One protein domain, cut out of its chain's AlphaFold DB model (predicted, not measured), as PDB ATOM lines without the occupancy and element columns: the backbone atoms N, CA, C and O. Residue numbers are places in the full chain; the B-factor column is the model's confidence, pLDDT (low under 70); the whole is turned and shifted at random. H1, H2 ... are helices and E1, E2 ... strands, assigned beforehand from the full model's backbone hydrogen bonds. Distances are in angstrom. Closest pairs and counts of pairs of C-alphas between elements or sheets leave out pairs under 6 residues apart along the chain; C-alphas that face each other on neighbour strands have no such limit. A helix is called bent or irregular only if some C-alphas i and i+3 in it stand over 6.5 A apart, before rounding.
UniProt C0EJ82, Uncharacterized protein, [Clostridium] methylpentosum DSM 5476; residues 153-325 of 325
ATOM      1  N   LEU A 153      37.502  42.367   9.514       90.56
ATOM      2  CA  LEU A 153      36.797  41.140   9.199       90.56
ATOM      3  C   LEU A 153      35.840  40.787  10.333       90.56
ATOM      4  O   LEU A 153      36.271  40.535  11.455       90.56
ATOM      5  N   LEU A 154      34.545  40.740  10.042       90.12
ATOM      6  CA  LEU A 154      33.522  40.252  10.956       90.12
ATOM      7  C   LEU A 154      33.405  38.738  10.829       90.12
ATOM      8  O   LEU A 154      33.067  38.207   9.766       90.12
ATOM      9  N   TYR A 155      33.644  38.052  11.941       85.50
ATOM     10  CA  TYR A 155      33.649  36.605  11.998       85.50
ATOM     11  C   TYR A 155      32.541  36.076  12.912       85.50
ATOM     12  O   TYR A 155      32.575  36.311  14.124       85.50
ATOM     13  N   PRO A 156      31.559  35.337  12.376       84.25
ATOM     14  CA  PRO A 156      30.512  34.764  13.197       84.25
ATOM     15  C   PRO A 156      31.054  33.576  13.984       84.25
ATOM     16  O   PRO A 156      31.502  32.577  13.420       84.25
ATOM     17  N   LEU A 157      30.958  33.643  15.306       79.06
ATOM     18  CA  LEU A 157      31.187  32.486  16.154       79.06
ATOM     19  C   LEU A 157      29.894  31.678  16.243       79.06
ATOM     20  O   LEU A 157      28.881  32.129  16.778       79.06
ATOM     21  N   SER A 158      29.912  30.462  15.708       72.44
ATOM     22  CA  SER A 158      28.993  29.420  16.162       72.44
ATOM     23  C   SER A 158      29.491  28.852  17.494       72.44
ATOM     24  O   SER A 158      30.675  28.963  17.805       72.44
ATOM     25  N   LYS A 159      28.632  28.158  18.253       72.38
ATOM     26  CA  LYS A 159      29.053  27.433  19.470       72.38
ATOM     27  C   LYS A 159      30.218  26.467  19.197       72.38
ATOM     28  O   LYS A 159      31.095  26.272  20.028       72.38
ATOM     29  N   VAL A 160      30.241  25.879  18.002       69.12
ATOM     30  CA  VAL A 160      31.329  25.008  17.539       69.12
ATOM     31  C   VAL A 160      32.603  25.807  17.260       69.12
ATOM     32  O   VAL A 160      33.676  25.401  17.697       69.12
ATOM     33  N   ALA A 161      32.500  26.933  16.549       68.38
ATOM     34  CA  ALA A 161      33.638  27.801  16.254       68.38
ATOM     35  C   ALA A 161      34.249  28.378  17.538       68.38
ATOM     36  O   ALA A 161      35.466  28.434  17.658       68.38
ATOM     37  N   GLU A 162      33.415  28.739  18.513       73.69
ATOM     38  CA  GLU A 162      33.863  29.205  19.824       73.69
ATOM     39  C   GLU A 162      34.703  28.139  20.537       73.69
ATOM     40  O   GLU A 162      35.797  28.441  20.986       73.69
ATOM     41  N   ILE A 163      34.274  26.876  20.563       70.94
ATOM     42  CA  ILE A 163      35.064  25.792  21.175       70.94
ATOM     43  C   ILE A 163      36.397  25.576  20.442       70.94
ATOM     44  O   ILE A 163      37.404  25.248  21.069       70.94
ATOM     45  N   ASN A 164      36.423  25.756  19.122       65.88
ATOM     46  CA  ASN A 164      37.626  25.528  18.323       65.88
ATOM     47  C   ASN A 164      38.650  26.654  18.478       65.88
ATOM     48  O   ASN A 164      39.819  26.378  18.739       65.88
ATOM     49  N   TYR A 165      38.210  27.906  18.337       71.00
ATOM     50  CA  TYR A 165      39.084  29.073  18.423       71.00
ATOM     51  C   TYR A 165      39.363  29.475  19.871       71.00
ATOM     52  O   TYR A 165      40.466  29.919  20.152       71.00
ATOM     53  N   PHE A 166      38.405  29.280  20.783       76.62
ATOM     54  CA  PHE A 166      38.423  29.772  22.165       76.62
ATOM     55  C   PHE A 166      38.212  28.663  23.203       76.62
ATOM     56  O   PHE A 166      37.456  28.831  24.158       76.62
ATOM     57  N   SER A 167      38.872  27.512  23.044       67.00
ATOM     58  CA  SER A 167      38.615  26.331  23.892       67.00
ATOM     59  C   SER A 167      38.699  26.565  25.408       67.00
ATOM     60  O   SER A 167      37.981  25.902  26.147       67.00
ATOM     61  N   ASN A 168      39.515  27.527  25.851       70.62
ATOM     62  CA  ASN A 168      39.658  27.926  27.257       70.62
ATOM     63  C   ASN A 168      39.314  29.416  27.466       70.62
ATOM     64  O   ASN A 168      39.826  30.059  28.375       70.62
ATOM     65  N   GLY A 169      38.510  30.006  26.577       73.06
ATOM     66  CA  GLY A 169      38.204  31.441  26.571       73.06
ATOM     67  C   GLY A 169      39.275  32.330  25.925       73.06
ATOM     68  O   GLY A 169      38.966  33.477  25.601       73.06
ATOM     69  N   SER A 170      40.477  31.802  25.676       76.88
ATOM     70  CA  SER A 170      41.570  32.431  24.923       76.88
ATOM     71  C   SER A 170      41.739  31.797  23.543       76.88
ATOM     72  O   SER A 170      41.370  30.634  23.356       76.88
ATOM     73  N   ILE A 171      42.349  32.533  22.605       80.62
ATOM     74  CA  ILE A 171      42.697  31.976  21.294       80.62
ATOM     75  C   ILE A 171      43.588  30.736  21.440       80.62
ATOM     76  O   ILE A 171      44.411  30.635  22.351       80.62
ATOM     77  N   TYR A 172      43.383  29.778  20.539       77.25
ATOM     78  CA  TYR A 172      44.153  28.549  20.452       77.25
ATOM     79  C   TYR A 172      45.667  28.800  20.345       77.25
ATOM     80  O   TYR A 172      46.137  29.597  19.533       77.25
ATOM     81  N   LYS A 173      46.423  28.037  21.137       76.69
ATOM     82  CA  LYS A 173      47.874  27.874  21.045       76.69
ATOM     83  C   LYS A 173      48.175  26.389  20.880       76.69
ATOM     84  O   LYS A 173      47.518  25.566  21.519       76.69
ATOM     85  N   LYS A 174      49.155  26.050  20.039       71.56
ATOM     86  CA  LYS A 174      49.592  24.654  19.834       71.56
ATOM     87  C   LYS A 174      50.181  24.059  21.114       71.56
ATOM     88  O   LYS A 174      49.871  22.930  21.478       71.56
ATOM     89  N   ASP A 175      51.003  24.841  21.796       74.50
ATOM     90  CA  ASP A 175      51.593  24.527  23.090       74.50
ATOM     91  C   ASP A 175      51.608  25.796  23.958       74.50
ATOM     92  O   ASP A 175      51.371  26.900  23.464       74.50
ATOM     93  N   ASN A 176      51.869  25.653  25.259       76.31
ATOM     94  CA  ASN A 176      51.814  26.772  26.210       76.31
ATOM     95  C   ASN A 176      52.843  27.882  25.923       76.31
ATOM     96  O   ASN A 176      52.687  28.995  26.419       76.31
ATOM     97  N   THR A 177      53.889  27.585  25.149       78.00
ATOM     98  CA  THR A 177      54.962  28.522  24.781       78.00
ATOM     99  C   THR A 177      54.814  29.085  23.367       78.00
ATOM    100  O   THR A 177      55.506  30.033  22.999       78.00
ATOM    101  N   GLY A 178      53.912  28.511  22.576       74.62
ATOM    102  CA  GLY A 178      53.686  28.847  21.186       74.62
ATOM    103  C   GLY A 178      52.863  30.125  21.010       74.62
ATOM    104  O   GLY A 178      52.197  30.596  21.940       74.62
ATOM    105  N   PRO A 179      52.889  30.702  19.799       81.25
ATOM    106  CA  PRO A 179      52.087  31.877  19.490       81.25
ATOM    107  C   PRO A 179      50.587  31.562  19.554       81.25
ATOM    108  O   PRO A 179      50.172  30.428  19.307       81.25
ATOM    109  N   SER A 180      49.766  32.583  19.815       83.25
ATOM    110  CA  SER A 180      48.332  32.525  19.515       83.25
ATOM    111  C   SER A 180      48.120  32.382  18.013       83.25
ATOM    112  O   SER A 180      48.649  33.152  17.204       83.25
ATOM    113  N   LEU A 181      47.335  31.380  17.636       77.12
ATOM    114  CA  LEU A 181      47.107  31.014  16.251       77.12
ATOM    115  C   LEU A 181      45.637  31.120  15.917       77.12
ATOM    116  O   LEU A 181      44.767  30.531  16.557       77.12
ATOM    117  N   LEU A 182      45.384  31.812  14.820       70.81
ATOM    118  CA  LEU A 182      44.122  31.713  14.128       70.81
ATOM    119  C   LEU A 182      44.289  30.571  13.116       70.81
ATOM    120  O   LEU A 182      44.760  30.746  11.992       70.81
ATOM    121  N   GLY A 183      44.021  29.365  13.618       58.66
ATOM    122  CA  GLY A 183      44.307  28.080  12.982       58.66
ATOM    123  C   GLY A 183      43.705  26.909  13.769       58.66
ATOM    124  O   GLY A 183      43.097  27.100  14.822       58.66
ATOM    125  N   PHE A 184      43.810  25.698  13.224       55.81
ATOM    126  CA  PHE A 184      42.936  24.574  13.578       55.81
ATOM    127  C   PHE A 184      43.359  23.778  14.818       55.81
ATOM    128  O   PHE A 184      44.532  23.485  15.028       55.81
ATOM    129  N   LYS A 185      42.341  23.294  15.544       53.44
ATOM    130  CA  LYS A 185      42.355  21.970  16.183       53.44
ATOM    131  C   LYS A 185      41.790  20.938  15.200       53.44
ATOM    132  O   LYS A 185      40.830  21.246  14.493       53.44
ATOM    133  N   GLU A 186      42.290  19.703  15.227       51.31
ATOM    134  CA  GLU A 186      41.799  18.566  14.418       51.31
ATOM    135  C   GLU A 186      40.262  18.389  14.478       51.31
ATOM    136  O   GLU A 186      39.603  18.109  13.478       51.31
ATOM    137  N   ALA A 187      39.640  18.656  15.631       49.94
ATOM    138  CA  ALA A 187      38.184  18.572  15.799       49.94
ATOM    139  C   ALA A 187      37.386  19.674  15.064       49.94
ATOM    140  O   ALA A 187      36.204  19.484  14.760       49.94
ATOM    141  N   GLY A 188      38.000  20.829  14.793       48.88
ATOM    142  CA  GLY A 188      37.378  21.931  14.055       48.88
ATOM    143  C   GLY A 188      37.443  21.760  12.542       48.88
ATOM    144  O   GLY A 188      36.529  22.196  11.838       48.88
ATOM    145  N   PHE A 189      38.471  21.051  12.075       50.16
ATOM    146  CA  PHE A 189      38.673  20.666  10.682       50.16
ATOM    147  C   PHE A 189      37.475  19.869  10.126       50.16
ATOM    148  O   PHE A 189      36.872  20.270   9.133       50.16
ATOM    149  N   ASN A 190      37.016  18.840  10.845       45.28
ATOM    150  CA  ASN A 190      35.886  17.993  10.430       45.28
ATOM    151  C   ASN A 190      34.530  18.731  10.306       45.28
ATOM    152  O   ASN A 190      33.535  18.126   9.915       45.28
ATOM    153  N   LYS A 191      34.452  20.020  10.673       52.03
ATOM    154  CA  LYS A 191      33.205  20.806  10.724       52.03
ATOM    155  C   LYS A 191      33.168  22.002   9.757       52.03
ATOM    156  O   LYS A 191      32.252  22.812   9.860       52.03
ATOM    157  N   ASN A 192      34.115  22.109   8.817       48.16
ATOM    158  CA  ASN A 192      34.148  23.117   7.741       48.16
ATOM    159  C   ASN A 192      34.129  24.598   8.179       48.16
ATOM    160  O   ASN A 192      33.580  25.456   7.485       48.16
ATOM    161  N   VAL A 193      34.736  24.934   9.318       50.09
ATOM    162  CA  VAL A 193      34.766  26.315   9.839       50.09
ATOM    163  C   VAL A 193      36.069  27.013   9.419       50.09
ATOM    164  O   VAL A 193      36.970  27.197  10.236       50.09
ATOM    165  N   PHE A 194      36.206  27.350   8.133       56.41
ATOM    166  CA  PHE A 194      37.466  27.847   7.556       56.41
ATOM    167  C   PHE A 194      37.456  29.354   7.273       56.41
ATOM    168  O   PHE A 194      36.454  29.905   6.815       56.41
ATOM    169  N   ILE A 195      38.604  30.012   7.472       57.09
ATOM    170  CA  ILE A 195      38.845  31.384   7.004       57.09
ATOM    171  C   ILE A 195      39.798  31.324   5.820       57.09
ATOM    172  O   ILE A 195      40.864  30.721   5.903       57.09
ATOM    173  N   ARG A 196      39.394  31.924   4.701       54.00
ATOM    174  CA  ARG A 196      40.202  32.004   3.483       54.00
ATOM    175  C   ARG A 196      40.777  33.416   3.373       54.00
ATOM    176  O   ARG A 196      40.071  34.373   3.671       54.00
ATOM    177  N   ASP A 197      42.032  33.528   2.937       63.81
ATOM    178  CA  ASP A 197      42.710  34.801   2.624       63.81
ATOM    179  C   ASP A 197      42.789  35.802   3.798       63.81
ATOM    180  O   ASP A 197      42.490  36.973   3.615       63.81
ATOM    181  N   ILE A 198      43.207  35.391   5.002       76.19
ATOM    182  CA  ILE A 198      43.595  36.346   6.063       76.19
ATOM    183  C   ILE A 198      45.054  36.740   5.878       76.19
ATOM    184  O   ILE A 198      45.899  35.882   5.657       76.19
ATOM    185  N   ARG A 199      45.393  38.020   6.019       76.38
ATOM    186  CA  ARG A 199      46.766  38.502   5.851       76.38
ATOM    187  C   ARG A 199      47.294  39.163   7.120       76.38
ATOM    188  O   ARG A 199      46.509  39.667   7.922       76.38
ATOM    189  N   PRO A 200      48.629  39.214   7.299       82.25
ATOM    190  CA  PRO A 200      49.231  40.093   8.291       82.25
ATOM    191  C   PRO A 200      48.674  41.513   8.168       82.25
ATOM    192  O   PRO A 200      48.443  41.992   7.058       82.25
ATOM    193  N   ASN A 201      48.492  42.171   9.310       85.25
ATOM    194  CA  ASN A 201      47.828  43.464   9.465       85.25
ATOM    195  C   ASN A 201      46.294  43.454   9.332       85.25
ATOM    196  O   ASN A 201      45.702  44.476   9.642       85.25
ATOM    197  N   ASP A 202      45.622  42.363   8.951       88.56
ATOM    198  CA  ASP A 202      44.155  42.318   9.061       88.56
ATOM    199  C   ASP A 202      43.707  42.351  10.538       88.56
ATOM    200  O   ASP A 202      44.466  42.027  11.458       88.56
ATOM    201  N   ILE A 203      42.457  42.751  10.769       91.00
ATOM    202  CA  ILE A 203      41.792  42.729  12.073       91.00
ATOM    203  C   ILE A 203      40.607  41.771  11.988       91.00
ATOM    204  O   ILE A 203      39.733  41.934  11.138       91.00
ATOM    205  N   CYS A 204      40.549  40.796  12.889       90.56
ATOM    206  CA  CYS A 204      39.432  39.865  13.007       90.56
ATOM    207  C   CYS A 204      38.591  40.195  14.239       90.56
ATOM    208  O   CYS A 204      39.098  40.192  15.360       90.56
ATOM    209  N   ILE A 205      37.301  40.440  14.023       92.12
ATOM    210  CA  ILE A 205      36.291  40.692  15.048       92.12
ATOM    211  C   ILE A 205      35.361  39.487  15.128       92.12
ATOM    212  O   ILE A 205      34.493  39.287  14.280       92.12
ATOM    213  N   PHE A 206      35.531  38.684  16.165       89.88
ATOM    214  CA  PHE A 206      34.702  37.528  16.451       89.88
ATOM    215  C   PHE A 206      33.431  37.942  17.191       89.88
ATOM    216  O   PHE A 206      33.502  38.559  18.252       89.88
ATOM    217  N   LEU A 207      32.275  37.572  16.642       90.31
ATOM    218  CA  LEU A 207      30.949  37.914  17.148       90.31
ATOM    219  C   LEU A 207      30.145  36.645  17.429       90.31
ATOM    220  O   LEU A 207      29.759  35.930  16.503       90.31
ATOM    221  N   TYR A 208      29.836  36.385  18.699       88.50
ATOM    222  CA  TYR A 208      28.886  35.346  19.092       88.50
ATOM    223  C   TYR A 208      27.540  35.954  19.492       88.50
ATOM    224  O   TYR A 208      27.440  36.751  20.425       88.50
ATOM    225  N   ASN A 209      26.482  35.531  18.803       87.88
ATOM    226  CA  ASN A 209      25.094  35.888  19.081       87.88
ATOM    227  C   ASN A 209      24.173  34.692  18.760       87.88
ATOM    228  O   ASN A 209      24.433  33.938  17.814       87.88
ATOM    229  N   ASN A 210      23.094  34.536  19.531       81.12
ATOM    230  CA  ASN A 210      22.076  33.484  19.368       81.12
ATOM    231  C   ASN A 210      20.775  33.994  18.714       81.12
ATOM    232  O   ASN A 210      19.709  33.412  18.897       81.12
ATOM    233  N   GLY A 211      20.840  35.101  17.974       79.50
ATOM    234  CA  GLY A 211      19.685  35.720  17.335       79.50
ATOM    235  C   GLY A 211      19.101  34.867  16.210       79.50
ATOM    236  O   GLY A 211      19.821  34.220  15.447       79.50
ATOM    237  N   ALA A 212      17.774  34.896  16.090       85.88
ATOM    238  CA  ALA A 212      17.060  34.279  14.980       85.88
ATOM    239  C   ALA A 212      17.191  35.119  13.700       85.88
ATOM    240  O   ALA A 212      17.294  36.347  13.750       85.88
ATOM    241  N   LYS A 213      17.131  34.459  12.538       89.69
ATOM    242  CA  LYS A 213      17.119  35.141  11.238       89.69
ATOM    243  C   LYS A 213      15.948  36.117  11.162       89.69
ATOM    244  O   LYS A 213      14.810  35.753  11.448       89.69
ATOM    245  N   MET A 214      16.220  37.344  10.723       93.81
ATOM    246  CA  MET A 214      15.178  38.345  10.502       93.81
ATOM    247  C   MET A 214      15.539  39.339   9.383       93.81
ATOM    248  O   MET A 214      16.720  39.477   9.027       93.81
ATOM    249  N   PRO A 215      14.535  40.034   8.809       93.69
ATOM    250  CA  PRO A 215      14.760  41.102   7.836       93.69
ATOM    251  C   PRO A 215      15.550  42.274   8.431       93.69
ATOM    252  O   PRO A 215      15.488  42.517   9.636       93.69
ATOM    253  N   ARG A 216      16.247  43.037   7.578       90.44
ATOM    254  CA  ARG A 216      17.118  44.152   7.996       90.44
ATOM    255  C   ARG A 216      16.403  45.183   8.866       90.44
ATOM    256  O   ARG A 216      16.889  45.497   9.944       90.44
ATOM    257  N   ASN A 217      15.220  45.635   8.454       92.44
ATOM    258  CA  ASN A 217      14.469  46.651   9.199       92.44
ATOM    259  C   ASN A 217      14.108  46.180  10.614       92.44
ATOM    260  O   ASN A 217      14.216  46.950  11.563       92.44
ATOM    261  N   LYS A 218      13.746  44.897  10.766       94.88
ATOM    262  CA  LYS A 218      13.479  44.303  12.080       94.88
ATOM    263  C   LYS A 218      14.761  44.196  12.903       94.88
ATOM    264  O   LYS A 218      14.757  44.584  14.058       94.88
ATOM    265  N   PHE A 219      15.864  43.752  12.301       94.31
ATOM    266  CA  PHE A 219      17.161  43.676  12.979       94.31
ATOM    267  C   PHE A 219      17.606  45.034  13.538       94.31
ATOM    268  O   PHE A 219      17.928  45.131  14.718       94.31
ATOM    269  N   ILE A 220      17.549  46.091  12.723       92.62
ATOM    270  CA  ILE A 220      17.895  47.451  13.155       92.62
ATOM    271  C   ILE A 220      16.944  47.926  14.263       92.62
ATOM    272  O   ILE A 220      17.394  48.520  15.240       92.62
ATOM    273  N   HIS A 221      15.642  47.641  14.148       94.50
ATOM    274  CA  HIS A 221      14.662  47.969  15.184       94.50
ATOM    275  C   HIS A 221      14.975  47.284  16.526       94.50
ATOM    276  O   HIS A 221      14.982  47.946  17.562       94.50
ATOM    277  N   GLU A 222      15.311  45.991  16.519       94.56
ATOM    278  CA  GLU A 222      15.702  45.265  17.734       94.56
ATOM    279  C   GLU A 222      17.007  45.806  18.343       94.56
ATOM    280  O   GLU A 222      17.129  45.875  19.564       94.56
ATOM    281  N   ILE A 223      17.977  46.237  17.523       92.38
ATOM    282  CA  ILE A 223      19.208  46.881  18.017       92.38
ATOM    283  C   ILE A 223      18.896  48.228  18.677       92.38
ATOM    284  O   ILE A 223      19.361  48.476  19.788       92.38
ATOM    285  N   LYS A 224      18.065  49.073  18.048       93.25
ATOM    286  CA  LYS A 224      17.612  50.351  18.632       93.25
ATOM    287  C   LYS A 224      16.952  50.152  19.995       93.25
ATOM    288  O   LYS A 224      17.209  50.914  20.923       93.25
ATOM    289  N   ASN A 225      16.159  49.092  20.121       93.69
ATOM    290  CA  ASN A 225      15.471  48.729  21.356       93.69
ATOM    291  C   ASN A 225      16.344  47.939  22.342       93.69
ATOM    292  O   ASN A 225      15.834  47.502  23.368       93.69
ATOM    293  N   LYS A 226      17.644  47.764  22.064       90.25
ATOM    294  CA  LYS A 226      18.604  47.065  22.936       90.25
ATOM    295  C   LYS A 226      18.299  45.575  23.160       90.25
ATOM    296  O   LYS A 226      18.748  44.991  24.144       90.25
ATOM    297  N   ASN A 227      17.614  44.936  22.213       91.19
ATOM    298  CA  ASN A 227      17.169  43.542  22.310       91.19
ATOM    299  C   ASN A 227      18.145  42.524  21.695       91.19
ATOM    300  O   ASN A 227      17.952  41.315  21.829       91.19
ATOM    301  N   ILE A 228      19.201  42.975  21.011       90.25
ATOM    302  CA  ILE A 228      20.211  42.085  20.427       90.25
ATOM    303  C   ILE A 228      21.408  41.959  21.374       90.25
ATOM    304  O   ILE A 228      22.249  42.851  21.464       90.25
ATOM    305  N   ALA A 229      21.499  40.820  22.060       90.56
ATOM    306  CA  ALA A 229      22.621  40.492  22.936       90.56
ATOM    307  C   ALA A 229      23.779  39.842  22.166       90.56
ATOM    308  O   ALA A 229      23.588  38.894  21.405       90.56
ATOM    309  N   VAL A 230      25.000  40.297  22.403       90.62
ATOM    310  CA  VAL A 230      26.238  39.685  21.921       90.62
ATOM    311  C   VAL A 230      26.892  38.998  23.104       90.62
ATOM    312  O   VAL A 230      27.363  39.639  24.041       90.62
ATOM    313  N   HIS A 231      26.920  37.674  23.065       89.44
ATOM    314  CA  HIS A 231      27.486  36.872  24.142       89.44
ATOM    315  C   HIS A 231      29.007  37.003  24.203       89.44
ATOM    316  O   HIS A 231      29.566  37.015  25.297       89.44
ATOM    317  N   ARG A 232      29.660  37.165  23.046       89.56
ATOM    318  CA  ARG A 232      31.103  37.395  22.946       89.56
ATOM    319  C   ARG A 232      31.431  38.309  21.777       89.56
ATOM    320  O   ARG A 232      30.963  38.087  20.660       89.56
ATOM    321  N   LEU A 233      32.282  39.283  22.052       91.88
ATOM    322  CA  LEU A 233      32.935  40.148  21.089       91.88
ATOM    323  C   LEU A 233      34.432  40.124  21.383       91.88
ATOM    324  O   LEU A 233      34.843  40.548  22.463       91.88
ATOM    325  N   ALA A 234      35.231  39.636  20.437       91.69
ATOM    326  CA  ALA A 234      36.682  39.580  20.579       91.69
ATOM    327  C   ALA A 234      37.383  40.108  19.324       91.69
ATOM    328  O   ALA A 234      37.100  39.639  18.226       91.69
ATOM    329  N   GLY A 235      38.287  41.072  19.476       92.25
ATOM    330  CA  GLY A 235      39.063  41.670  18.394       92.25
ATOM    331  C   GLY A 235      40.539  41.310  18.491       92.25
ATOM    332  O   GLY A 235      41.151  41.526  19.534       92.25
ATOM    333  N   TYR A 236      41.104  40.793  17.401       91.62
ATOM    334  CA  TYR A 236      42.519  40.434  17.294       91.62
ATOM    335  C   TYR A 236      43.137  41.014  16.032       91.62
ATOM    336  O   TYR A 236      42.518  40.983  14.964       91.62
ATOM    337  N   LYS A 237      44.377  41.491  16.134       90.50
ATOM    338  CA  LYS A 237      45.183  41.821  14.961       90.50
ATOM    339  C   LYS A 237      45.997  40.612  14.517       90.50
ATOM    340  O   LYS A 237      46.561  39.879  15.332       90.50
ATOM    341  N   ILE A 238      46.103  40.428  13.206       88.06
ATOM    342  CA  ILE A 238      46.979  39.423  12.612       88.06
ATOM    343  C   ILE A 238      48.406  39.973  12.569       88.06
ATOM    344  O   ILE A 238      48.673  40.985  11.916       88.06
ATOM    345  N   LYS A 239      49.340  39.308  13.252       86.12
ATOM    346  CA  LYS A 239      50.739  39.749  13.352       86.12
ATOM    347  C   LYS A 239      51.566  39.286  12.167       86.12
ATOM    348  O   LYS A 239      52.310  40.066  11.579       86.12
ATOM    349  N   SER A 240      51.467  38.009  11.835       79.19
ATOM    350  CA  SER A 240      52.322  37.392  10.827       79.19
ATOM    351  C   SER A 240      51.705  36.099  10.309       79.19
ATOM    352  O   SER A 240      50.648  35.658  10.761       79.19
ATOM    353  N   ARG A 241      52.361  35.506   9.314       75.62
ATOM    354  CA  ARG A 241      51.997  34.213   8.742       75.62
ATOM    355  C   ARG A 241      53.136  33.225   8.959       75.62
ATOM    356  O   ARG A 241      54.296  33.576   8.749       75.62
ATOM    357  N   ILE A 242      52.801  32.003   9.344       69.19
ATOM    358  CA  ILE A 242      53.701  30.853   9.273       69.19
ATOM    359  C   ILE A 242      53.465  30.236   7.901       69.19
ATOM    360  O   ILE A 242      52.401  29.674   7.659       69.19
ATOM    361  N   ILE A 243      54.421  30.421   6.995       64.81
ATOM    362  CA  ILE A 243      54.388  29.845   5.648       64.81
ATOM    363  C   ILE A 243      55.089  28.496   5.710       64.81
ATOM    364  O   ILE A 243      56.168  28.403   6.303       64.81
ATOM    365  N   ASP A 244      54.515  27.487   5.066       56.38
ATOM    366  CA  ASP A 244      55.238  26.245   4.829       56.38
ATOM    367  C   ASP A 244      56.428  26.504   3.878       56.38
ATOM    368  O   ASP A 244      56.260  26.921   2.725       56.38
ATOM    369  N   ARG A 245      57.656  26.317   4.378       51.69
ATOM    370  CA  ARG A 245      58.885  26.459   3.587       51.69
ATOM    371  C   ARG A 245      59.174  25.123   2.909       51.69
ATOM    372  O   ARG A 245      59.852  24.271   3.473       51.69
ATOM    373  N   ARG A 246      58.747  24.996   1.650       47.94
ATOM    374  CA  ARG A 246      58.989  23.847   0.745       47.94
ATOM    375  C   ARG A 246      60.467  23.487   0.484       47.94
ATOM    376  O   ARG A 246      60.734  22.678  -0.398       47.94
ATOM    377  N   GLU A 247      61.439  24.063   1.194       44.12
ATOM    378  CA  GLU A 247      62.877  23.820   0.971       44.12
ATOM    379  C   GLU A 247      63.291  22.357   1.219       44.12
ATOM    380  O   GLU A 247      64.396  21.955   0.855       44.12
ATOM    381  N   ARG A 248      62.400  21.523   1.772       37.38
ATOM    382  CA  ARG A 248      62.520  20.062   1.751       37.38
ATOM    383  C   ARG A 248      61.188  19.427   1.325       37.38
ATOM    384  O   ARG A 248      60.166  19.747   1.932       37.38
ATOM    385  N   PRO A 249      61.166  18.508   0.340       34.41
ATOM    386  CA  PRO A 249      59.977  17.712   0.054       34.41
ATOM    387  C   PRO A 249      59.633  16.876   1.299       34.41
ATOM    388  O   PRO A 249      60.450  16.066   1.728       34.41
ATOM    389  N   GLY A 250      58.452  17.088   1.890       43.75
ATOM    390  CA  GLY A 250      57.922  16.223   2.955       43.75
ATOM    391  C   GLY A 250      57.899  16.767   4.389       43.75
ATOM    392  O   GLY A 250      57.760  15.965   5.304       43.75
ATOM    393  N   PHE A 251      57.988  18.080   4.627       44.66
ATOM    394  CA  PHE A 251      57.809  18.650   5.976       44.66
ATOM    395  C   PHE A 251      56.644  19.645   6.053       44.66
ATOM    396  O   PHE A 251      56.813  20.801   6.421       44.66
ATOM    397  N   ILE A 252      55.437  19.156   5.774       48.44
ATOM    398  CA  ILE A 252      54.225  19.787   6.299       48.44
ATOM    399  C   ILE A 252      54.170  19.417   7.790       48.44
ATOM    400  O   ILE A 252      54.118  18.232   8.124       48.44
ATOM    401  N   ASP A 253      54.217  20.390   8.706       55.44
ATOM    402  CA  ASP A 253      53.976  20.093  10.126       55.44
ATOM    403  C   ASP A 253      52.535  19.588  10.260       55.44
ATOM    404  O   ASP A 253      51.571  20.348  10.126       55.44
ATOM    405  N   ILE A 254      52.404  18.288  10.523       53.09
ATOM    406  CA  ILE A 254      51.131  17.568  10.630       53.09
ATOM    407  C   ILE A 254      50.144  18.207  11.603       53.09
ATOM    408  O   ILE A 254      48.935  18.050  11.462       53.09
ATOM    409  N   ASN A 255      50.650  18.986  12.556       52.91
ATOM    410  CA  ASN A 255      49.832  19.659  13.551       52.91
ATOM    411  C   ASN A 255      49.221  20.979  13.051       52.91
ATOM    412  O   ASN A 255      48.318  21.503  13.699       52.91
ATOM    413  N   TYR A 256      49.714  21.538  11.943       54.28
ATOM    414  CA  TYR A 256      49.223  22.792  11.363       54.28
ATOM    415  C   TYR A 256      48.368  22.572  10.101       54.28
ATOM    416  O   TYR A 256      47.480  23.385   9.839       54.28
ATOM    417  N   TRP A 257      48.566  21.465   9.370       58.75
ATOM    418  CA  TRP A 257      47.898  21.189   8.084       58.75
ATOM    419  C   TRP A 257      47.412  19.726   7.941       58.75
ATOM    420  O   TRP A 257      47.898  18.978   7.088       58.75
ATOM    421  N   PRO A 258      46.423  19.287   8.744       51.69
ATOM    422  CA  PRO A 258      45.921  17.905   8.709       51.69
ATOM    423  C   PRO A 258      45.240  17.524   7.374       51.69
ATOM    424  O   PRO A 258      45.268  16.364   6.971       51.69
ATOM    425  N   ASP A 259      44.670  18.509   6.672       46.97
ATOM    426  CA  ASP A 259      44.022  18.403   5.353       46.97
ATOM    427  C   ASP A 259      44.970  17.973   4.225       46.97
ATOM    428  O   ASP A 259      44.673  17.110   3.398       46.97
ATOM    429  N   GLU A 260      46.119  18.637   4.165       52.44
ATOM    430  CA  GLU A 260      46.999  18.618   2.996       52.44
ATOM    431  C   GLU A 260      47.827  17.347   2.946       52.44
ATOM    432  O   GLU A 260      48.199  16.889   1.871       52.44
ATOM    433  N   ILE A 261      48.050  16.749   4.117       51.69
ATOM    434  CA  ILE A 261      48.712  15.459   4.288       51.69
ATOM    435  C   ILE A 261      47.770  14.314   3.913       51.69
ATOM    436  O   ILE A 261      48.209  13.358   3.278       51.69
ATOM    437  N   LYS A 262      46.478  14.400   4.267       54.62
ATOM    438  CA  LYS A 262      45.502  13.345   3.953       54.62
ATOM    439  C   LYS A 262      45.255  13.220   2.449       54.62
ATOM    440  O   LYS A 262      45.183  12.108   1.936       54.62
ATOM    441  N   ASP A 263      45.158  14.357   1.764       58.44
ATOM    442  CA  ASP A 263      44.808  14.409   0.342       58.44
ATOM    443  C   ASP A 263      46.028  14.666  -0.569       58.44
ATOM    444  O   ASP A 263      45.878  14.723  -1.787       58.44
ATOM    445  N   ASN A 264      47.229  14.817   0.008       57.00
ATOM    446  CA  ASN A 264      48.489  15.176  -0.661       57.00
ATOM    447  C   ASN A 264      48.379  16.411  -1.586       57.00
ATOM    448  O   ASN A 264      49.019  16.489  -2.637       57.00
ATOM    449  N   VAL A 265      47.532  17.374  -1.208       56.94
ATOM    450  CA  VAL A 265      47.270  18.614  -1.951       56.94
ATOM    451  C   VAL A 265      47.387  19.793  -0.997       56.94
ATOM    452  O   VAL A 265      46.621  19.898  -0.043       56.94
ATOM    453  N   LEU A 266      48.302  20.716  -1.300       53.25
ATOM    454  CA  LEU A 266      48.425  21.983  -0.584       53.25
ATOM    455  C   LEU A 266      47.211  22.872  -0.911       53.25
ATOM    456  O   LEU A 266      47.067  23.351  -2.037       53.25
ATOM    457  N   ARG A 267      46.327  23.077   0.063       54.97
ATOM    458  CA  ARG A 267      45.106  23.895  -0.038       54.97
ATOM    459  C   ARG A 267      45.284  25.284   0.588       54.97
ATOM    460  O   ARG A 267      44.615  26.229   0.173       54.97
ATOM    461  N   TYR A 268      46.187  25.421   1.555       58.91
ATOM    462  CA  TYR A 268      46.395  26.575   2.423       58.91
ATOM    463  C   TYR A 268      47.897  26.848   2.623       58.91
ATOM    464  O   TYR A 268      48.555  26.216   3.444       58.91
ATOM    465  N   PRO A 269      48.464  27.862   1.956       53.31
ATOM    466  CA  PRO A 269      49.908  28.087   1.984       53.31
ATOM    467  C   PRO A 269      50.466  28.607   3.326       53.31
ATOM    468  O   PRO A 269      51.683  28.748   3.445       53.31
ATOM    469  N   TYR A 270      49.625  28.956   4.315       60.75
ATOM    470  CA  TYR A 270      50.077  29.491   5.608       60.75
ATOM    471  C   TYR A 270      49.024  29.421   6.738       60.75
ATOM    472  O   TYR A 270      47.822  29.416   6.476       60.75
ATOM    473  N   VAL A 271      49.487  29.478   7.995       70.62
ATOM    474  CA  VAL A 271      48.680  29.715   9.216       70.62
ATOM    475  C   VAL A 271      48.919  31.139   9.729       70.62
ATOM    476  O   VAL A 271      50.031  31.657   9.626       70.62
ATOM    477  N   CYS A 272      47.897  31.796  10.284       76.62
ATOM    478  CA  CYS A 272      48.020  33.159  10.808       76.62
ATOM    479  C   CYS A 272      48.371  33.176  12.302       76.62
ATOM    480  O   CYS A 272      47.657  32.605  13.126       76.62
ATOM    481  N   ILE A 273      49.436  33.901  12.645       82.25
ATOM    482  CA  ILE A 273      49.753  34.284  14.022       82.25
ATOM    483  C   ILE A 273      48.980  35.555  14.346       82.25
ATOM    484  O   ILE A 273      49.023  36.532  13.592       82.25
ATOM    485  N   VAL A 274      48.317  35.557  15.493       86.88
ATOM    486  CA  VAL A 274      47.577  36.711  16.003       86.88
ATOM    487  C   VAL A 274      48.229  37.263  17.259       86.88
ATOM    488  O   VAL A 274      49.166  36.679  17.803       86.88
ATOM    489  N   GLU A 275      47.778  38.434  17.689       87.62
ATOM    490  CA  GLU A 275      48.132  38.960  19.005       87.62
ATOM    491  C   GLU A 275      47.752  37.971  20.113       87.62
ATOM    492  O   GLU A 275      46.723  37.299  20.035       87.62
ATOM    493  N   ASP A 276      48.618  37.851  21.124       82.38
ATOM    494  CA  ASP A 276      48.397  36.922  22.233       82.38
ATOM    495  C   ASP A 276      47.130  37.283  23.009       82.38
ATOM    496  O   ASP A 276      46.327  36.403  23.324       82.38
ATOM    497  N   GLU A 277      46.929  38.584  23.214       86.00
ATOM    498  CA  GLU A 277      45.759  39.156  23.860       86.00
ATOM    499  C   GLU A 277      44.880  39.899  22.848       86.00
ATOM    500  O   GLU A 277      45.396  40.552  21.934       86.00
ATOM    501  N   PRO A 278      43.549  39.832  22.998       89.44
ATOM    502  CA  PRO A 278      42.640  40.633  22.200       89.44
ATOM    503  C   PRO A 278      42.806  42.116  22.544       89.44
ATOM    504  O   PRO A 278      42.771  42.494  23.715       89.44
ATOM    505  N   PHE A 279      42.860  42.990  21.538       89.31
ATOM    506  CA  PHE A 279      42.777  44.438  21.781       89.31
ATOM    507  C   PHE A 279      41.361  44.868  22.210       89.31
ATOM    508  O   PHE A 279      41.160  45.978  22.700       89.31
ATOM    509  N   LEU A 280      40.368  43.996  22.010       90.19
ATOM    510  CA  LEU A 280      38.979  44.186  22.407       90.19
ATOM    511  C   LEU A 280      38.400  42.861  22.897       90.19
ATOM    512  O   LEU A 280      38.339  41.906  22.131       90.19
ATOM    513  N   MET A 281      37.903  42.809  24.131       90.44
ATOM    514  CA  MET A 281      37.148  41.661  24.639       90.44
ATOM    515  C   MET A 281      35.972  42.147  25.481       90.44
ATOM    516  O   MET A 281      36.152  42.840  26.482       90.44
ATOM    517  N   LYS A 282      34.756  41.776  25.080       91.00
ATOM    518  CA  LYS A 282      33.518  42.066  25.806       91.00
ATOM    519  C   LYS A 282      32.622  40.835  25.771       91.00
ATOM    520  O   LYS A 282      32.437  40.223  24.722       91.00
ATOM    521  N   ASN A 283      32.041  40.499  26.916       89.94
ATOM    522  CA  ASN A 283      31.094  39.397  27.041       89.94
ATOM    523  C   ASN A 283      29.735  39.945  27.463       89.94
ATOM    524  O   ASN A 283      29.673  40.869  28.272       89.94
ATOM    525  N   ASN A 284      28.667  39.347  26.938       89.31
ATOM    526  CA  ASN A 284      27.280  39.697  27.258       89.31
ATOM    527  C   ASN A 284      26.973  41.201  27.129       89.31
ATOM    528  O   ASN A 284      26.350  41.784  28.015       89.31
ATOM    529  N   LEU A 285      27.407  41.830  26.032       92.75
ATOM    530  CA  LEU A 285      27.029  43.213  25.734       92.75
ATOM    531  C   LEU A 285      25.711  43.270  24.958       92.75
ATOM    532  O   LEU A 285      25.389  42.372  24.180       92.75
ATOM    533  N   THR A 286      24.980  44.365  25.098       92.19
ATOM    534  CA  THR A 286      23.969  44.743  24.107       92.19
ATOM    535  C   THR A 286      24.681  45.312  22.884       92.19
ATOM    536  O   THR A 286      25.532  46.185  23.035       92.19
ATOM    537  N   PHE A 287      24.345  44.839  21.679       92.00
ATOM    538  CA  PHE A 287      24.954  45.358  20.452       92.00
ATOM    539  C   PHE A 287      24.660  46.865  20.313       92.00
ATOM    540  O   PHE A 287      23.492  47.255  20.417       92.00
ATOM    541  N   PRO A 288      25.677  47.714  20.096       91.56
ATOM    542  CA  PRO A 288      25.485  49.156  20.069       91.56
ATOM    543  C   PRO A 288      24.728  49.606  18.819       91.56
ATOM    544  O   PRO A 288      24.911  49.083  17.717       91.56
ATOM    545  N   TYR A 289      23.890  50.624  18.993       92.69
ATOM    546  CA  TYR A 289      23.260  51.333  17.888       92.69
ATOM    547  C   TYR A 289      24.066  52.586  17.530       92.69
ATOM    548  O   TYR A 289      24.473  53.326  18.423       92.69
ATOM    549  N   SER A 290      24.231  52.859  16.235       92.06
ATOM    550  CA  SER A 290      24.761  54.131  15.740       92.06
ATOM    551  C   SER A 290      24.063  54.534  14.444       92.06
ATOM    552  O   SER A 290      24.022  53.754  13.492       92.06
ATOM    553  N   ASP A 291      23.556  55.768  14.388       91.44
ATOM    554  CA  ASP A 291      23.024  56.373  13.156       91.44
ATOM    555  C   ASP A 291      24.125  56.650  12.115       91.44
ATOM    556  O   ASP A 291      23.823  56.927  10.959       91.44
ATOM    557  N   LEU A 292      25.401  56.577  12.514       91.00
ATOM    558  CA  LEU A 292      26.543  56.834  11.635       91.00
ATOM    559  C   LEU A 292      26.977  55.604  10.828       91.00
ATOM    560  O   LEU A 292      27.802  55.743   9.927       91.00
ATOM    561  N   PHE A 293      26.466  54.407  11.140       91.06
ATOM    562  CA  PHE A 293      26.789  53.220  10.353       91.06
ATOM    563  C   PHE A 293      26.149  53.281   8.973       91.06
ATOM    564  O   PHE A 293      24.956  53.551   8.818       91.06
ATOM    565  N   THR A 294      26.947  52.941   7.965       88.19
ATOM    566  CA  THR A 294      26.464  52.792   6.593       88.19
ATOM    567  C   THR A 294      25.473  51.628   6.457       88.19
ATOM    568  O   THR A 294      25.510  50.647   7.202       88.19
ATOM    569  N   GLU A 295      24.601  51.689   5.445       87.38
ATOM    570  CA  GLU A 295      23.651  50.604   5.144       87.38
ATOM    571  C   GLU A 295      24.350  49.265   4.870       87.38
ATOM    572  O   GLU A 295      23.876  48.200   5.273       87.38
ATOM    573  N   THR A 296      25.516  49.316   4.225       88.69
ATOM    574  CA  THR A 296      26.375  48.152   3.987       88.69
ATOM    575  C   THR A 296      26.913  47.568   5.288       88.69
ATOM    576  O   THR A 296      26.954  46.350   5.431       88.69
ATOM    577  N   THR A 297      27.262  48.405   6.265       92.62
ATOM    578  CA  THR A 297      27.729  47.955   7.583       92.62
ATOM    579  C   THR A 297      26.618  47.278   8.374       92.62
ATOM    580  O   THR A 297      26.839  46.209   8.947       92.62
ATOM    581  N   TRP A 298      25.400  47.825   8.346       93.44
ATOM    582  CA  TRP A 298      24.249  47.171   8.970       93.44
ATOM    583  C   TRP A 298      23.962  45.798   8.374       93.44
ATOM    584  O   TRP A 298      23.694  44.843   9.109       93.44
ATOM    585  N   GLU A 299      24.052  45.678   7.051       92.50
ATOM    586  CA  GLU A 299      23.903  44.393   6.380       92.50
ATOM    587  C   GLU A 299      25.045  43.434   6.732       92.50
ATOM    588  O   GLU A 299      24.782  42.273   7.038       92.50
ATOM    589  N   SER A 300      26.291  43.915   6.805       92.56
ATOM    590  CA  SER A 300      27.439  43.119   7.251       92.56
ATOM    591  C   SER A 300      27.255  42.576   8.673       92.56
ATOM    592  O   SER A 300      27.462  41.380   8.902       92.56
ATOM    593  N   PHE A 301      26.801  43.395   9.627       93.75
ATOM    594  CA  PHE A 301      26.500  42.927  10.983       93.75
ATOM    595  C   PHE A 301      25.362  41.910  11.001       93.75
ATOM    596  O   PHE A 301      25.483  40.868  11.646       93.75
ATOM    597  N   ARG A 302      24.279  42.157  10.257       93.00
ATOM    598  CA  ARG A 302      23.135  41.242  10.175       93.00
ATOM    599  C   ARG A 302      23.528  39.890   9.586       93.00
ATOM    600  O   ARG A 302      23.185  38.849  10.147       93.00
ATOM    601  N   SER A 303      24.248  39.901   8.470       88.44
ATOM    602  CA  SER A 303      24.793  38.710   7.818       88.44
ATOM    603  C   SER A 303      25.708  37.918   8.734       88.44
ATOM    604  O   SER A 303      25.531  36.708   8.879       88.44
ATOM    605  N   CYS A 304      26.626  38.600   9.415       89.25
ATOM    606  CA  CYS A 304      27.499  37.957  10.382       89.25
ATOM    607  C   CYS A 304      26.690  37.344  11.531       89.25
ATOM    608  O   CYS A 304      26.673  36.128  11.725       89.25
ATOM    609  N   MET A 305      25.925  38.153  12.254       88.81
ATOM    610  CA  MET A 305      25.278  37.713  13.487       88.81
ATOM    611  C   MET A 305      24.168  36.684  13.248       88.81
ATOM    612  O   MET A 305      24.100  35.691  13.979       88.81
ATOM    613  N   LEU A 306      23.328  36.883  12.228       88.75
ATOM    614  CA  LEU A 306      22.104  36.099  12.030       88.75
ATOM    615  C   LEU A 306      22.221  35.035  10.937       88.75
ATOM    616  O   LEU A 306      21.609  33.972  11.052       88.75
ATOM    617  N   HIS A 307      22.986  35.305   9.878       83.44
ATOM    618  CA  HIS A 307      23.158  34.363   8.760       83.44
ATOM    619  C   HIS A 307      24.433  33.537   8.863       83.44
ATOM    620  O   HIS A 307      24.591  32.585   8.105       83.44
ATOM    621  N   LYS A 308      25.280  33.833   9.858       80.69
ATOM    622  CA  LYS A 308      26.558  33.153  10.097       80.69
ATOM    623  C   LYS A 308      27.486  33.255   8.888       80.69
ATOM    624  O   LYS A 308      28.241  32.335   8.588       80.69
ATOM    625  N   GLU A 309      27.439  34.404   8.223       80.94
ATOM    626  CA  GLU A 309      28.255  34.715   7.057       80.94
ATOM    627  C   GLU A 309      29.448  35.579   7.449       80.94
ATOM    628  O   GLU A 309      29.320  36.565   8.170       80.94
ATOM    629  N   TYR A 310      30.616  35.246   6.919       80.88
ATOM    630  CA  TYR A 310      31.764  36.136   6.983       80.88
ATOM    631  C   TYR A 310      31.474  37.447   6.240       80.88
ATOM    632  O   TYR A 310      30.957  37.432   5.118       80.88
ATOM    633  N   ARG A 311      31.827  38.581   6.852       87.81
ATOM    634  CA  ARG A 311      31.623  39.913   6.269       87.81
ATOM    635  C   ARG A 311      32.810  40.825   6.548       87.81
ATOM    636  O   ARG A 311      33.583  40.589   7.467       87.81
ATOM    637  N   GLU A 312      32.933  41.877   5.755       89.75
ATOM    638  CA  GLU A 312      33.916  42.943   5.947       89.75
ATOM    639  C   GLU A 312      33.175  44.248   6.253       89.75
ATOM    640  O   GLU A 312      32.055  44.463   5.770       89.75
ATOM    641  N   ILE A 313      33.782  45.102   7.075       90.75
ATOM    642  CA  ILE A 313      33.330  46.480   7.295       90.75
ATOM    643  C   ILE A 313      34.474  47.455   7.023       90.75
ATOM    644  O   ILE A 313      35.649  47.091   7.081       90.75
ATOM    645  N   SER A 314      34.128  48.705   6.714       87.69
ATOM    646  CA  SER A 314      35.131  49.738   6.465       87.69
ATOM    647  C   SER A 314      35.899  50.086   7.749       87.69
ATOM    648  O   SER A 314      35.384  49.950   8.859       87.69
ATOM    649  N   ALA A 315      37.128  50.593   7.614       84.88
ATOM    650  CA  ALA A 315      37.915  51.055   8.763       84.88
ATOM    651  C   ALA A 315      37.250  52.233   9.511       84.88
ATOM    652  O   ALA A 315      37.414  52.375  10.725       84.88
ATOM    653  N   LEU A 316      36.476  53.061   8.799       85.50
ATOM    654  CA  LEU A 316      35.717  54.161   9.394       85.50
ATOM    655  C   LEU A 316      34.556  53.630  10.241       85.50
ATOM    656  O   LEU A 316      34.454  53.974  11.416       85.50
ATOM    657  N   ASP A 317      33.735  52.741   9.674       88.38
ATOM    658  CA  ASP A 317      32.627  52.097  10.390       88.38
ATOM    659  C   ASP A 317      33.141  51.279  11.583       88.38
ATOM    660  O   ASP A 317      32.534  51.275  12.651       88.38
ATOM    661  N   PHE A 318      34.307  50.645  11.449       91.25
ATOM    662  CA  PHE A 318      34.976  49.975  12.558       91.25
ATOM    663  C   PHE A 318      35.358  50.934  13.687       91.25
ATOM    664  O   PHE A 318      35.136  50.618  14.851       91.25
ATOM    665  N   SER A 319      35.886  52.116  13.366       86.81
ATOM    666  CA  SER A 319      36.249  53.116  14.378       86.81
ATOM    667  C   SER A 319      35.020  53.609  15.152       86.81
ATOM    668  O   SER A 319      35.080  53.755  16.371       86.81
ATOM    669  N   ILE A 320      33.892  53.796  14.457       88.31
ATOM    670  CA  ILE A 320      32.589  54.126  15.059       88.31
ATOM    671  C   ILE A 320      32.089  52.965  15.928       88.31
ATOM    672  O   ILE A 320      31.571  53.176  17.020       88.31
ATOM    673  N   PHE A 321      32.250  51.728  15.458       91.19
ATOM    674  CA  PHE A 321      31.839  50.548  16.210       91.19
ATOM    675  C   PHE A 321      32.623  50.426  17.510       91.19
ATOM    676  O   PHE A 321      32.010  50.345  18.568       91.19
ATOM    677  N   ILE A 322      33.953  50.507  17.459       90.31
ATOM    678  CA  ILE A 322      34.804  50.429  18.648       90.31
ATOM    679  C   ILE A 322      34.502  51.546  19.645       90.31
ATOM    680  O   ILE A 322      34.481  51.277  20.840       90.31
ATOM    681  N   SER A 323      34.234  52.773  19.190       87.00
ATOM    682  CA  SER A 323      33.903  53.877  20.101       87.00
ATOM    683  C   SER A 323      32.519  53.756  20.747       87.00
ATOM    684  O   SER A 323      32.256  54.414  21.751       87.00
ATOM    685  N   SER A 324      31.639  52.922  20.186       86.12
ATOM    686  CA  SER A 324      30.279  52.691  20.685       86.12
ATOM    687  C   SER A 324      30.152  51.538  21.697       86.12
ATOM    688  O   SER A 324      29.064  51.325  22.235       86.12
ATOM    689  N   ILE A 325      31.240  50.797  21.943       85.25
ATOM    690  CA  ILE A 325      31.332  49.593  22.798       85.25
ATOM    691  C   ILE A 325      32.065  49.902  24.106       85.25
ATOM    692  O   ILE A 325      31.681  49.336  25.161       85.25
TER     693      ILE A 325
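What this domain is: This is residues 153 to 325 of the 325 residues of an uncharacterized protein of [Clostridium] methylpentosum DSM 5476 (UniProt C0EJ82). A long, twisted sheet of six strands runs through this rod-shaped domain, with the bent strand E3 as its spine. H5 packs on E1, E2 and E6 with H3 beyond it towards one end of the rod, H1 and H6 cover opposite faces of the sheet, and the loop of residues 244 to 257 with H4 makes the other end. The printed part has 173 residues, with six named helices and six named strands in the order E1 H1 H2 E2 H3 E3 H4 E4 E5 H5 E6 H6. The branched sheet is mixed, with E1 and E2 parallel and its other neighbour pairs antiparallel; the class is mixed, helices and strands. The whole is compact, with a radius of gyration of the C-alphas of 17.4 A and spans of 57 by 28 by 27 A.

Where its parts are: Find C-alpha 229 at (22.621, 40.492, 22.936); from there E3, residues 229 to 243, runs 37.7 A to C-alpha 243 at (54.388, 29.845, 5.648). The other strands are E1, 153 to 157, E2, 203 to 208 and 16.4 A long, E4, 270 to 274, E5, 280 to 286 and 15.1 A long, and E6, 311 to 313. The helices are H1, 159 to 165, H2, 186 to 189, H3, 216 to 224, H4, 258 to 263, H5, 295 to 307 and 16.6 A long, and H6, 315 to 323, which ends at C-alpha 323 (33.903, 53.877, 20.101).

How they stand to each other: Look first at E3, which bends by 67 degrees at residue 239. E2 lies on one side of it, with N 206 and O 234 2.8 A apart; E4 and E5 lie on the other side, with N 242 and O 271 2.8 A apart and N 233 and O 282 2.8 A apart. E1 pairs with E2 at N 155 and O 205, 2.8 A, and with E6 at N 154 and O 311, 2.8 A. E1, H1, H2 and E2 form a strand-helix-strand unit, two parallel strands joined through helices, with a right-handed crossover. H5 is on the sheet at a height of 7.3 A; it touches H3 with residues 298 to 302 alone, about perpendicular at 90 degrees, closest at C-alphas 216 and 299, 7.0 A. H1 touches H2, closest at C-alphas 164 and 188, 5.6 A. H2 and H4 are close but not clearly touching, with C-alphas 186 and 258 closest at 7.1 A. In H1, H3, H5 and H6 every O i to N i+4 pair is within hydrogen-bond range; in H4 it is 1 of 2, and H2 is too short for such a pair.

The domain as a whole: The C-alphas farthest apart are those of Asn 225 and Arg 248, at 58.5 A. The printed part has no cut; the links H1 to H2, H2 to E2 and E3 to H4 are long. The mean pLDDT of the printed part is 77.3, and residues under 70 include 183 to 197 and 242 to 270.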